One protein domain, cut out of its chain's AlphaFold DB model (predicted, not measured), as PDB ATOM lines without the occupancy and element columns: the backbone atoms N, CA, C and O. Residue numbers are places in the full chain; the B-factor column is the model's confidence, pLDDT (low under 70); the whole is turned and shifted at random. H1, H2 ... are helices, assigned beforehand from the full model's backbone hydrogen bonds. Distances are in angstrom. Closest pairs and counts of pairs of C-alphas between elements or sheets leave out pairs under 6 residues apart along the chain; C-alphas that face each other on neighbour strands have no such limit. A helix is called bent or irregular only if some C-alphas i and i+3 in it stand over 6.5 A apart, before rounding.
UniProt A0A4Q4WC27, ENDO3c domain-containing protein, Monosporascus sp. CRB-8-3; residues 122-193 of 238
ATOM      1  N   ALA A 122     -27.646  28.208  20.887       92.75
ATOM      2  CA  ALA A 122     -26.232  28.554  20.945       92.75
ATOM      3  C   ALA A 122     -25.855  29.564  19.840       92.75
ATOM      4  O   ALA A 122     -25.659  29.197  18.680       92.75
ATOM      5  N   VAL A 123     -25.711  30.844  20.189       93.25
ATOM      6  CA  VAL A 123     -25.285  31.890  19.245       93.25
ATOM      7  C   VAL A 123     -23.761  31.913  19.169       93.25
ATOM      8  O   VAL A 123     -23.073  32.439  20.040       93.25
ATOM      9  N   ASP A 124     -23.215  31.307  18.115       92.06
ATOM     10  CA  ASP A 124     -21.788  31.366  17.809       92.06
ATOM     11  C   ASP A 124     -21.457  32.503  16.823       92.06
ATOM     12  O   ASP A 124     -22.288  33.352  16.509       92.06
ATOM     13  N   THR A 125     -20.221  32.553  16.327       92.44
ATOM     14  CA  THR A 125     -19.801  33.603  15.389       92.44
ATOM     15  C   THR A 125     -20.472  33.504  14.018       92.44
ATOM     16  O   THR A 125     -20.600  34.530  13.349       92.44
ATOM     17  N   HIS A 126     -20.894  32.316  13.576       94.31
ATOM     18  CA  HIS A 126     -21.620  32.136  12.321       94.31
ATOM     19  C   HIS A 126     -23.080  32.542  12.486       94.31
ATOM     20  O   HIS A 126     -23.562  33.360  11.705       94.31
ATOM     21  N   VAL A 127     -23.748  32.039  13.528       95.38
ATOM     22  CA  VAL A 127     -25.129  32.404  13.865       95.38
ATOM     23  C   VAL A 127     -25.217  33.905  14.084       95.38
ATOM     24  O   VAL A 127     -26.059  34.553  13.466       95.38
ATOM     25  N   HIS A 128     -24.305  34.485  14.875       95.12
ATOM     26  CA  HIS A 128     -24.256  35.928  15.086       95.12
ATOM     27  C   HIS A 128     -24.066  36.656  13.748       95.12
ATOM     28  O   HIS A 128     -24.895  37.470  13.361       95.12
ATOM     29  N   ARG A 129     -23.054  36.335  12.948       94.25
ATOM     30  CA  ARG A 129     -22.846  37.054  11.682       94.25
ATOM     31  C   ARG A 129     -24.044  36.955  10.728       94.25
ATOM     32  O   ARG A 129     -24.491  37.978  10.222       94.25
ATOM     33  N   ILE A 130     -24.576  35.757  10.495       94.75
ATOM     34  CA  ILE A 130     -25.624  35.538   9.487       94.75
ATOM     35  C   ILE A 130     -26.945  36.174   9.911       94.75
ATOM     36  O   ILE A 130     -27.554  36.869   9.109       94.75
ATOM     37  N   THR A 131     -27.367  36.009  11.165       95.00
ATOM     38  CA  THR A 131     -28.611  36.641  11.643       95.00
ATOM     39  C   THR A 131     -28.535  38.168  11.601       95.00
ATOM     40  O   THR A 131     -29.540  38.812  11.327       95.00
ATOM     41  N   GLY A 132     -27.342  38.754  11.769       93.00
ATOM     42  CA  GLY A 132     -27.120  40.181  11.518       93.00
ATOM     43  C   GLY A 132     -27.254  40.552  10.037       93.00
ATOM     44  O   GLY A 132     -27.945  41.505   9.706       93.00
ATOM     45  N   LEU A 133     -26.658  39.766   9.132       90.75
ATOM     46  CA  LEU A 133     -26.758  39.981   7.677       90.75
ATOM     47  C   LEU A 133     -28.183  39.832   7.122       90.75
ATOM     48  O   LEU A 133     -28.465  40.362   6.047       90.75
ATOM     49  N   LEU A 134     -29.036  39.073   7.813       91.50
ATOM     50  CA  LEU A 134     -30.440  38.857   7.465       91.50
ATOM     51  C   LEU A 134     -31.398  39.836   8.164       91.50
ATOM     52  O   LEU A 134     -32.589  39.795   7.880       91.50
ATOM     53  N   GLY A 135     -30.913  40.680   9.082       91.25
ATOM     54  CA  GLY A 135     -31.767  41.589   9.855       91.25
ATOM     55  C   GLY A 135     -32.647  40.891  10.901       91.25
ATOM     56  O   GLY A 135     -33.669  41.429  11.303       91.25
ATOM     57  N   TRP A 136     -32.277  39.691  11.354       93.75
ATOM     58  CA  TRP A 136     -33.060  38.894  12.319       93.75
ATOM     59  C   TRP A 136     -32.844  39.293  13.779       93.75
ATOM     60  O   TRP A 136     -33.400  38.677  14.683       93.75
ATOM     61  N   ARG A 137     -31.979  40.271  14.025       93.88
ATOM     62  CA  ARG A 137     -31.761  40.842  15.349       93.88
ATOM     63  C   ARG A 137     -31.488  42.340  15.228       93.88
ATOM     64  O   ARG A 137     -31.084  42.772  14.145       93.88
ATOM     65  N   PRO A 138     -31.624  43.106  16.325       92.12
ATOM     66  CA  PRO A 138     -31.326  44.531  16.313       92.12
ATOM     67  C   PRO A 138     -29.904  44.831  15.805       92.12
ATOM     68  O   PRO A 138     -28.965  44.072  16.105       92.12
ATOM     69  N   PRO A 139     -29.722  45.920  15.034       89.62
ATOM     70  CA  PRO A 139     -28.399  46.362  14.617       89.62
ATOM     71  C   PRO A 139     -27.559  46.709  15.852       89.62
ATOM     72  O   PRO A 139     -28.066  47.233  16.838       89.62
ATOM     73  N   GLY A 140     -26.269  46.372  15.825       89.12
ATOM     74  CA  GLY A 140     -25.357  46.651  16.941       89.12
ATOM     75  C   GLY A 140     -25.487  45.735  18.166       89.12
ATOM     76  O   GLY A 140     -24.629  45.812  19.038       89.12
ATOM     77  N   ALA A 141     -26.472  44.828  18.213       92.56
ATOM     78  CA  ALA A 141     -26.645  43.917  19.344       92.56
ATOM     79  C   ALA A 141     -25.376  43.092  19.640       92.56
ATOM     80  O   ALA A 141     -24.804  42.419  18.760       92.56
ATOM     81  N   THR A 142     -24.980  43.109  20.911       92.88
ATOM     82  CA  THR A 142     -23.924  42.276  21.496       92.88
ATOM     83  C   THR A 142     -24.249  40.787  21.332       92.88
ATOM     84  O   THR A 142     -25.322  40.400  20.860       92.88
ATOM     85  N   ARG A 143     -23.308  39.894  21.664       90.56
ATOM     86  CA  ARG A 143     -23.567  38.448  21.529       90.56
ATOM     87  C   ARG A 143     -24.616  37.975  22.523       90.56
ATOM     88  O   ARG A 143     -25.421  37.113  22.186       90.56
ATOM     89  N   GLU A 144     -24.602  38.559  23.706       90.50
ATOM     90  CA  GLU A 144     -25.504  38.296  24.812       90.50
ATOM     91  C   GLU A 144     -26.920  38.769  24.462       90.50
ATOM     92  O   GLU A 144     -27.865  37.985  24.550       90.50
ATOM     93  N   GLU A 145     -27.066  39.990  23.939       93.12
ATOM     94  CA  GLU A 145     -28.354  40.504  23.449       93.12
ATOM     95  C   GLU A 145     -28.866  39.704  22.248       93.12
ATOM     96  O   GLU A 145     -30.044  39.359  22.184       93.12
ATOM     97  N   ALA A 146     -27.984  39.351  21.305       94.31
ATOM     98  CA  ALA A 146     -28.339  38.499  20.175       94.31
ATOM     99  C   ALA A 146     -28.830  37.122  20.637       94.31
ATOM    100  O   ALA A 146     -29.787  36.598  20.073       94.31
ATOM    101  N   HIS A 147     -28.185  36.540  21.650       93.12
ATOM    102  CA  HIS A 147     -28.612  35.285  22.251       93.12
ATOM    103  C   HIS A 147     -29.993  35.421  22.884       93.12
ATOM    104  O   HIS A 147     -30.884  34.671  22.500       93.12
ATOM    105  N   ALA A 148     -30.204  36.404  23.761       92.50
ATOM    106  CA  ALA A 148     -31.503  36.629  24.394       92.50
ATOM    107  C   ALA A 148     -32.619  36.858  23.357       92.50
ATOM    108  O   ALA A 148     -33.659  36.203  23.407       92.50
ATOM    109  N   HIS A 149     -32.373  37.719  22.364       95.19
ATOM    110  CA  HIS A 149     -33.335  38.035  21.311       95.19
ATOM    111  C   HIS A 149     -33.695  36.810  20.465       95.19
ATOM    112  O   HIS A 149     -34.869  36.476  20.314       95.19
ATOM    113  N   LEU A 150     -32.694  36.120  19.914       95.00
ATOM    114  CA  LEU A 150     -32.940  34.965  19.053       95.00
ATOM    115  C   LEU A 150     -33.535  33.797  19.843       95.00
ATOM    116  O   LEU A 150     -34.373  33.079  19.308       95.00
ATOM    117  N   ASN A 151     -33.151  33.620  21.111       92.56
ATOM    118  CA  ASN A 151     -33.701  32.558  21.947       92.56
ATOM    119  C   ASN A 151     -35.189  32.766  22.263       92.56
ATOM    120  O   ASN A 151     -35.913  31.781  22.372       92.56
ATOM    121  N   ALA A 152     -35.635  34.022  22.373       94.19
ATOM    122  CA  ALA A 152     -37.042  34.375  22.556       94.19
ATOM    123  C   ALA A 152     -37.857  34.315  21.249       94.19
ATOM    124  O   ALA A 152     -39.060  34.078  21.282       94.19
ATOM    125  N   ARG A 153     -37.221  34.557  20.094       95.44
ATOM    126  CA  ARG A 153     -37.892  34.622  18.783       95.44
ATOM    127  C   ARG A 153     -37.975  33.281  18.057       95.44
ATOM    128  O   ARG A 153     -38.919  33.064  17.303       95.44
ATOM    129  N   VAL A 154     -36.973  32.418  18.210       95.31
ATOM    130  CA  VAL A 154     -36.907  31.128  17.512       95.31
ATOM    131  C   VAL A 154     -37.639  30.071  18.343       95.31
ATOM    132  O   VAL A 154     -37.240  29.853  19.486       95.31
ATOM    133  N   PRO A 155     -38.653  29.378  17.791       95.94
ATOM    134  CA  PRO A 155     -39.308  28.267  18.475       95.94
ATOM    135  C   PRO A 155     -38.310  27.177  18.867       95.94
ATOM    136  O   PRO A 155     -37.459  26.815  18.049       95.94
ATOM    137  N   ASP A 156     -38.455  26.622  20.071       94.62
ATOM    138  CA  ASP A 156     -37.545  25.613  20.630       94.62
ATOM    139  C   ASP A 156     -37.197  24.498  19.628       94.62
ATOM    140  O   ASP A 156     -36.022  24.396  19.275       94.62
ATOM    141  N   PRO A 157     -38.157  23.780  19.000       95.38
ATOM    142  CA  PRO A 157     -37.839  22.659  18.103       95.38
ATOM    143  C   PRO A 157     -36.986  23.037  16.881       95.38
ATOM    144  O   PRO A 157     -36.425  22.174  16.205       95.38
ATOM    145  N   LEU A 158     -36.901  24.332  16.557       96.06
ATOM    146  CA  LEU A 158     -36.118  24.843  15.440       96.06
ATOM    147  C   LEU A 158     -34.706  25.275  15.844       96.06
ATOM    148  O   LEU A 158     -33.871  25.457  14.960       96.06
ATOM    149  N   LYS A 159     -34.393  25.417  17.138       95.25
ATOM    150  CA  LYS A 159     -33.103  25.962  17.594       95.25
ATOM    151  C   LYS A 159     -31.921  25.083  17.178       95.25
ATOM    152  O   LYS A 159     -30.957  25.600  16.607       95.25
ATOM    153  N   TYR A 160     -32.006  23.767  17.378       94.81
ATOM    154  CA  TYR A 160     -30.974  22.824  16.929       94.81
ATOM    155  C   TYR A 160     -30.771  22.833  15.402       94.81
ATOM    156  O   TYR A 160     -29.654  23.129  14.956       94.81
ATOM    157  N   PRO A 161     -31.797  22.550  14.566       95.56
ATOM    158  CA  PRO A 161     -31.602  22.489  13.120       95.56
ATOM    159  C   PRO A 161     -31.179  23.843  12.547       95.56
ATOM    160  O   PRO A 161     -30.287  23.889  11.699       95.56
ATOM    161  N   LEU A 162     -31.737  24.952  13.046       96.00
ATOM    162  CA  LEU A 162     -31.346  26.291  12.613       96.00
ATOM    163  C   LEU A 162     -29.869  26.565  12.902       96.00
ATOM    164  O   LEU A 162     -29.158  27.037  12.014       96.00
ATOM    165  N   HIS A 163     -29.380  26.242  14.104       95.25
ATOM    166  CA  HIS A 163     -27.965  26.404  14.430       95.25
ATOM    167  C   HIS A 163     -27.078  25.642  13.437       95.25
ATOM    168  O   HIS A 163     -26.157  26.221  12.857       95.25
ATOM    169  N   VAL A 164     -27.365  24.356  13.209       94.81
ATOM    170  CA  VAL A 164     -26.571  23.505  12.307       94.81
ATOM    171  C   VAL A 164     -26.573  24.059  10.881       94.81
ATOM    172  O   VAL A 164     -25.511  24.140  10.251       94.81
ATOM    173  N   LEU A 165     -27.733  24.490  10.379       96.12
ATOM    174  CA  LEU A 165     -27.870  25.074   9.044       96.12
ATOM    175  C   LEU A 165     -27.082  26.382   8.911       96.12
ATOM    176  O   LEU A 165     -26.333  26.545   7.947       96.12
ATOM    177  N   LEU A 166     -27.184  27.288   9.888       96.31
ATOM    178  CA  LEU A 166     -26.470  28.567   9.868       96.31
ATOM    179  C   LEU A 166     -24.952  28.378   9.961       96.31
ATOM    180  O   LEU A 166     -24.209  29.002   9.202       96.31
ATOM    181  N   VAL A 167     -24.467  27.494  10.836       94.75
ATOM    182  CA  VAL A 167     -23.029  27.195  10.940       94.75
ATOM    183  C   VAL A 167     -22.507  26.581   9.645       94.75
ATOM    184  O   VAL A 167     -21.463  27.003   9.141       94.75
ATOM    185  N   THR A 168     -23.238  25.624   9.072       95.19
ATOM    186  CA  THR A 168     -22.862  24.976   7.809       95.19
ATOM    187  C   THR A 168     -22.806  25.997   6.676       95.19
ATOM    188  O   THR A 168     -21.784  26.114   5.999       95.19
ATOM    189  N   HIS A 169     -23.853  26.810   6.533       95.19
ATOM    190  CA  HIS A 169     -23.916  27.876   5.538       95.19
ATOM    191  C   HIS A 169     -22.780  28.890   5.710       95.19
ATOM    192  O   HIS A 169     -22.111  29.263   4.750       95.19
ATOM    193  N   GLY A 170     -22.501  29.303   6.946       94.62
ATOM    194  CA  GLY A 170     -21.438  30.249   7.260       94.62
ATOM    195  C   GLY A 170     -20.022  29.715   7.054       94.62
ATOM    196  O   GLY A 170     -19.083  30.501   7.178       94.62
ATOM    197  N   ARG A 171     -19.843  28.416   6.799       92.12
ATOM    198  CA  ARG A 171     -18.552  27.811   6.435       92.12
ATOM    199  C   ARG A 171     -18.388  27.668   4.926       92.12
ATOM    200  O   ARG A 171     -17.276  27.823   4.436       92.12
ATOM    201  N   THR A 172     -19.471  27.376   4.210       93.19
ATOM    202  CA  THR A 172     -19.433  27.040   2.778       93.19
ATOM    203  C   THR A 172     -19.777  28.211   1.863       93.19
ATOM    204  O   THR A 172     -19.317  28.251   0.728       93.19
ATOM    205  N   CYS A 173     -20.564  29.183   2.329       94.00
ATOM    206  CA  CYS A 173     -20.962  30.330   1.522       94.00
ATOM    207  C   CYS A 173     -19.853  31.392   1.464       94.00
ATOM    208  O   CYS A 173     -19.489  31.973   2.489       94.00
ATOM    209  N   ASP A 174     -19.382  31.721   0.259       91.06
ATOM    210  CA  ASP A 174     -18.336  32.733   0.028       91.06
ATOM    211  C   ASP A 174     -18.701  34.144   0.507       91.06
ATOM    212  O   ASP A 174     -17.815  34.935   0.841       91.06
ATOM    213  N   GLU A 175     -19.998  34.450   0.550       91.62
ATOM    214  CA  GLU A 175     -20.543  35.737   0.989       91.62
ATOM    215  C   GLU A 175     -20.744  35.785   2.511       91.62
ATOM    216  O   GLU A 175     -20.405  36.774   3.153       91.62
ATOM    217  N   CYS A 176     -21.273  34.712   3.110       92.50
ATOM    218  CA  CYS A 176     -21.654  34.685   4.530       92.50
ATOM    219  C   CYS A 176     -20.554  34.146   5.464       92.50
ATOM    220  O   CYS A 176     -20.713  34.157   6.693       92.50
ATOM    221  N   ARG A 177     -19.432  33.659   4.926       92.94
ATOM    222  CA  ARG A 177     -18.257  33.282   5.721       92.94
ATOM    223  C   ARG A 177     -17.555  34.494   6.331       92.94
ATOM    224  O   ARG A 177     -17.772  35.635   5.931       92.94
ATOM    225  N   ALA A 178     -16.710  34.248   7.329       89.19
ATOM    226  CA  ALA A 178     -15.884  35.305   7.903       89.19
ATOM    227  C   ALA A 178     -14.971  35.902   6.813       89.19
ATOM    228  O   ALA A 178     -14.287  35.156   6.115       89.19
ATOM    229  N   GLY A 179     -14.997  37.229   6.648       86.94
ATOM    230  CA  GLY A 179     -14.232  37.923   5.604       86.94
ATOM    231  C   GLY A 179     -14.766  37.744   4.174       86.94
ATOM    232  O   GLY A 179     -14.013  37.948   3.222       86.94
ATOM    233  N   GLY A 180     -16.028  37.340   3.993       84.00
ATOM    234  CA  GLY A 180     -16.659  37.264   2.673       84.00
ATOM    235  C   GLY A 180     -16.671  38.623   1.961       84.00
ATOM    236  O   GLY A 180     -17.167  39.603   2.505       84.00
ATOM    237  N   ARG A 181     -16.103  38.683   0.749       74.81
ATOM    238  CA  ARG A 181     -16.021  39.905  -0.086       74.81
ATOM    239  C   ARG A 181     -16.957  39.892  -1.291       74.81
ATOM    240  O   ARG A 181     -17.152  40.906  -1.946       74.81
ATOM    241  N   VAL A 182     -17.496  38.724  -1.615       76.38
ATOM    242  CA  VAL A 182     -18.386  38.530  -2.755       76.38
ATOM    243  C   VAL A 182     -19.810  38.772  -2.287       76.38
ATOM    244  O   VAL A 182     -20.263  38.082  -1.382       76.38
ATOM    245  N   LEU A 183     -20.521  39.698  -2.929       78.75
ATOM    246  CA  LEU A 183     -21.908  40.015  -2.602       78.75
ATOM    247  C   LEU A 183     -22.876  39.516  -3.677       78.75
ATOM    248  O   LEU A 183     -22.521  39.347  -4.844       78.75
ATOM    249  N   GLY A 184     -24.123  39.288  -3.273       81.06
ATOM    250  CA  GLY A 184     -25.236  39.079  -4.193       81.06
ATOM    251  C   GLY A 184     -25.354  37.674  -4.781       81.06
ATOM    252  O   GLY A 184     -26.278  37.444  -5.562       81.06
ATOM    253  N   ARG A 185     -24.500  36.719  -4.392       86.62
ATOM    254  CA  ARG A 185     -24.565  35.318  -4.854       86.62
ATOM    255  C   ARG A 185     -25.239  34.382  -3.852       86.62
ATOM    256  O   ARG A 185     -25.709  33.320  -4.244       86.62
ATOM    257  N   CYS A 186     -25.359  34.778  -2.587       92.31
ATOM    258  CA  CYS A 186     -25.985  33.959  -1.559       92.31
ATOM    259  C   CYS A 186     -27.509  33.855  -1.740       92.31
ATOM    260  O   CYS A 186     -28.224  34.842  -1.557       92.31
ATOM    261  N   ALA A 187     -28.001  32.644  -2.039       91.44
ATOM    262  CA  ALA A 187     -29.428  32.313  -2.154       91.44
ATOM    263  C   ALA A 187     -30.225  32.690  -0.895       91.44
ATOM    264  O   ALA A 187     -31.267  33.330  -1.005       91.44
ATOM    265  N   LEU A 188     -29.686  32.385   0.293       90.88
ATOM    266  CA  LEU A 188     -30.307  32.727   1.575       90.88
ATOM    267  C   LEU A 188     -30.521  34.242   1.695       90.88
ATOM    268  O   LEU A 188     -31.632  34.693   1.936       90.88
ATOM    269  N   ARG A 189     -29.494  35.053   1.419       89.19
ATOM    270  CA  ARG A 189     -29.646  36.517   1.427       89.19
ATOM    271  C   ARG A 189     -30.588  37.031   0.339       89.19
ATOM    272  O   ARG A 189     -31.190  38.080   0.527       89.19
ATOM    273  N   LYS A 190     -30.722  36.346  -0.807       89.81
ATOM    274  CA  LYS A 190     -31.730  36.714  -1.824       89.81
ATOM    275  C   LYS A 190     -33.144  36.512  -1.292       89.81
ATOM    276  O   LYS A 190     -33.964  37.401  -1.460       89.81
ATOM    277  N   ALA A 191     -33.391  35.383  -0.632       89.12
ATOM    278  CA  ALA A 191     -34.713  35.033  -0.122       89.12
ATOM    279  C   ALA A 191     -35.239  36.047   0.909       89.12
ATOM    280  O   ALA A 191     -36.434  36.302   0.957       89.12
ATOM    281  N   PHE A 192     -34.347  36.671   1.685       85.00
ATOM    282  CA  PHE A 192     -34.716  37.619   2.745       85.00
ATOM    283  C   PHE A 192     -34.473  39.096   2.388       85.00
ATOM    284  O   PHE A 192     -34.628  39.965   3.240       85.00
ATOM    285  N   ARG A 193     -34.125  39.414   1.132       73.81
ATOM    286  CA  ARG A 193     -33.751  40.777   0.705       73.81
ATOM    287  C   ARG A 193     -34.893  41.809   0.755       73.81
ATOM    288  O   ARG A 193     -34.605  42.996   0.695       73.81
TER     289      ARG A 193
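What this domain is: This is residues 122 to 193 of the 238 residues of the protein "ENDO3c domain-containing protein" of Monosporascus sp. CRB-8-3 (UniProt A0A4Q4WC27). A long helix, H3, runs along one side of a small rounded domain, and H1 packs on it about perpendicular, with H2 on one side of H1 and the short H4 on the other. H2 comes near H3 close to the end where H3 begins, and from the other end of H3 a long loop, residues 173 to 186, leads round to H4. The printed part has 72 residues with four named helices in the order H1, H2, H3, H4 and no named strand; the class is all helix. The whole is compact, with a radius of gyration of the C-alphas of 11.8 A and spans of 31 by 25 by 20 A.

Where its parts are: The printed part begins at Ala 122. H1 covers residues 125 to 133, starting with C-alpha 125 at (-19.801, 33.603, 15.389), and is 12.2 A from first to last C-alpha. H2, residues 143 to 153, is 15.1 A long. H3, residues 156 to 172, is the longest helix at 25.5 A; its first C-alpha is at (-37.545, 25.613, 20.630). H3 is only just irregular: C-alphas 157 and 160 are 7.0 A apart, and its line is a rough one. H4, residues 187 to 191, ends with C-alpha 191 at (-34.713, 35.033, -0.122).

How they stand to each other: H1 and H3 touch, their closest C-alphas being those of His 126 and Val 167, 5.3 A apart. Their lines are about perpendicular, at 88 degrees. H1 and H2 are close but not clearly touching, with the C-alphas of His 128 and Arg 143 closest at 7.0 A. They run the same way at a steep tilt of 67 degrees. H2 and H3 are also close but not clearly touching; their closest C-alphas, those of Asn 151 and Lys 159, are 7.9 A apart. These two run opposite ways at a steep tilt of 50 degrees. H1 and H4 are close but not clearly touching, with the C-alphas of Leu 133 and Arg 189 closest at 7.7 A. H4 is apart from both H2 and H3. In H1, H2 and H4 every O i to N i+4 pair is within hydrogen-bond range; in H3, 11 of 13 are.

The domain as a whole: The two C-alphas farthest apart, those of Pro 157 and Arg 181, are 33.2 A apart. The printed part has no cut. The link from H1 to H2 is short with 9 residues, that from H2 to H3 is tight with 2, and that from H3 to H4 is long with 14. The mean pLDDT of the printed part of this model is 91.7, and no printed residue is under 70.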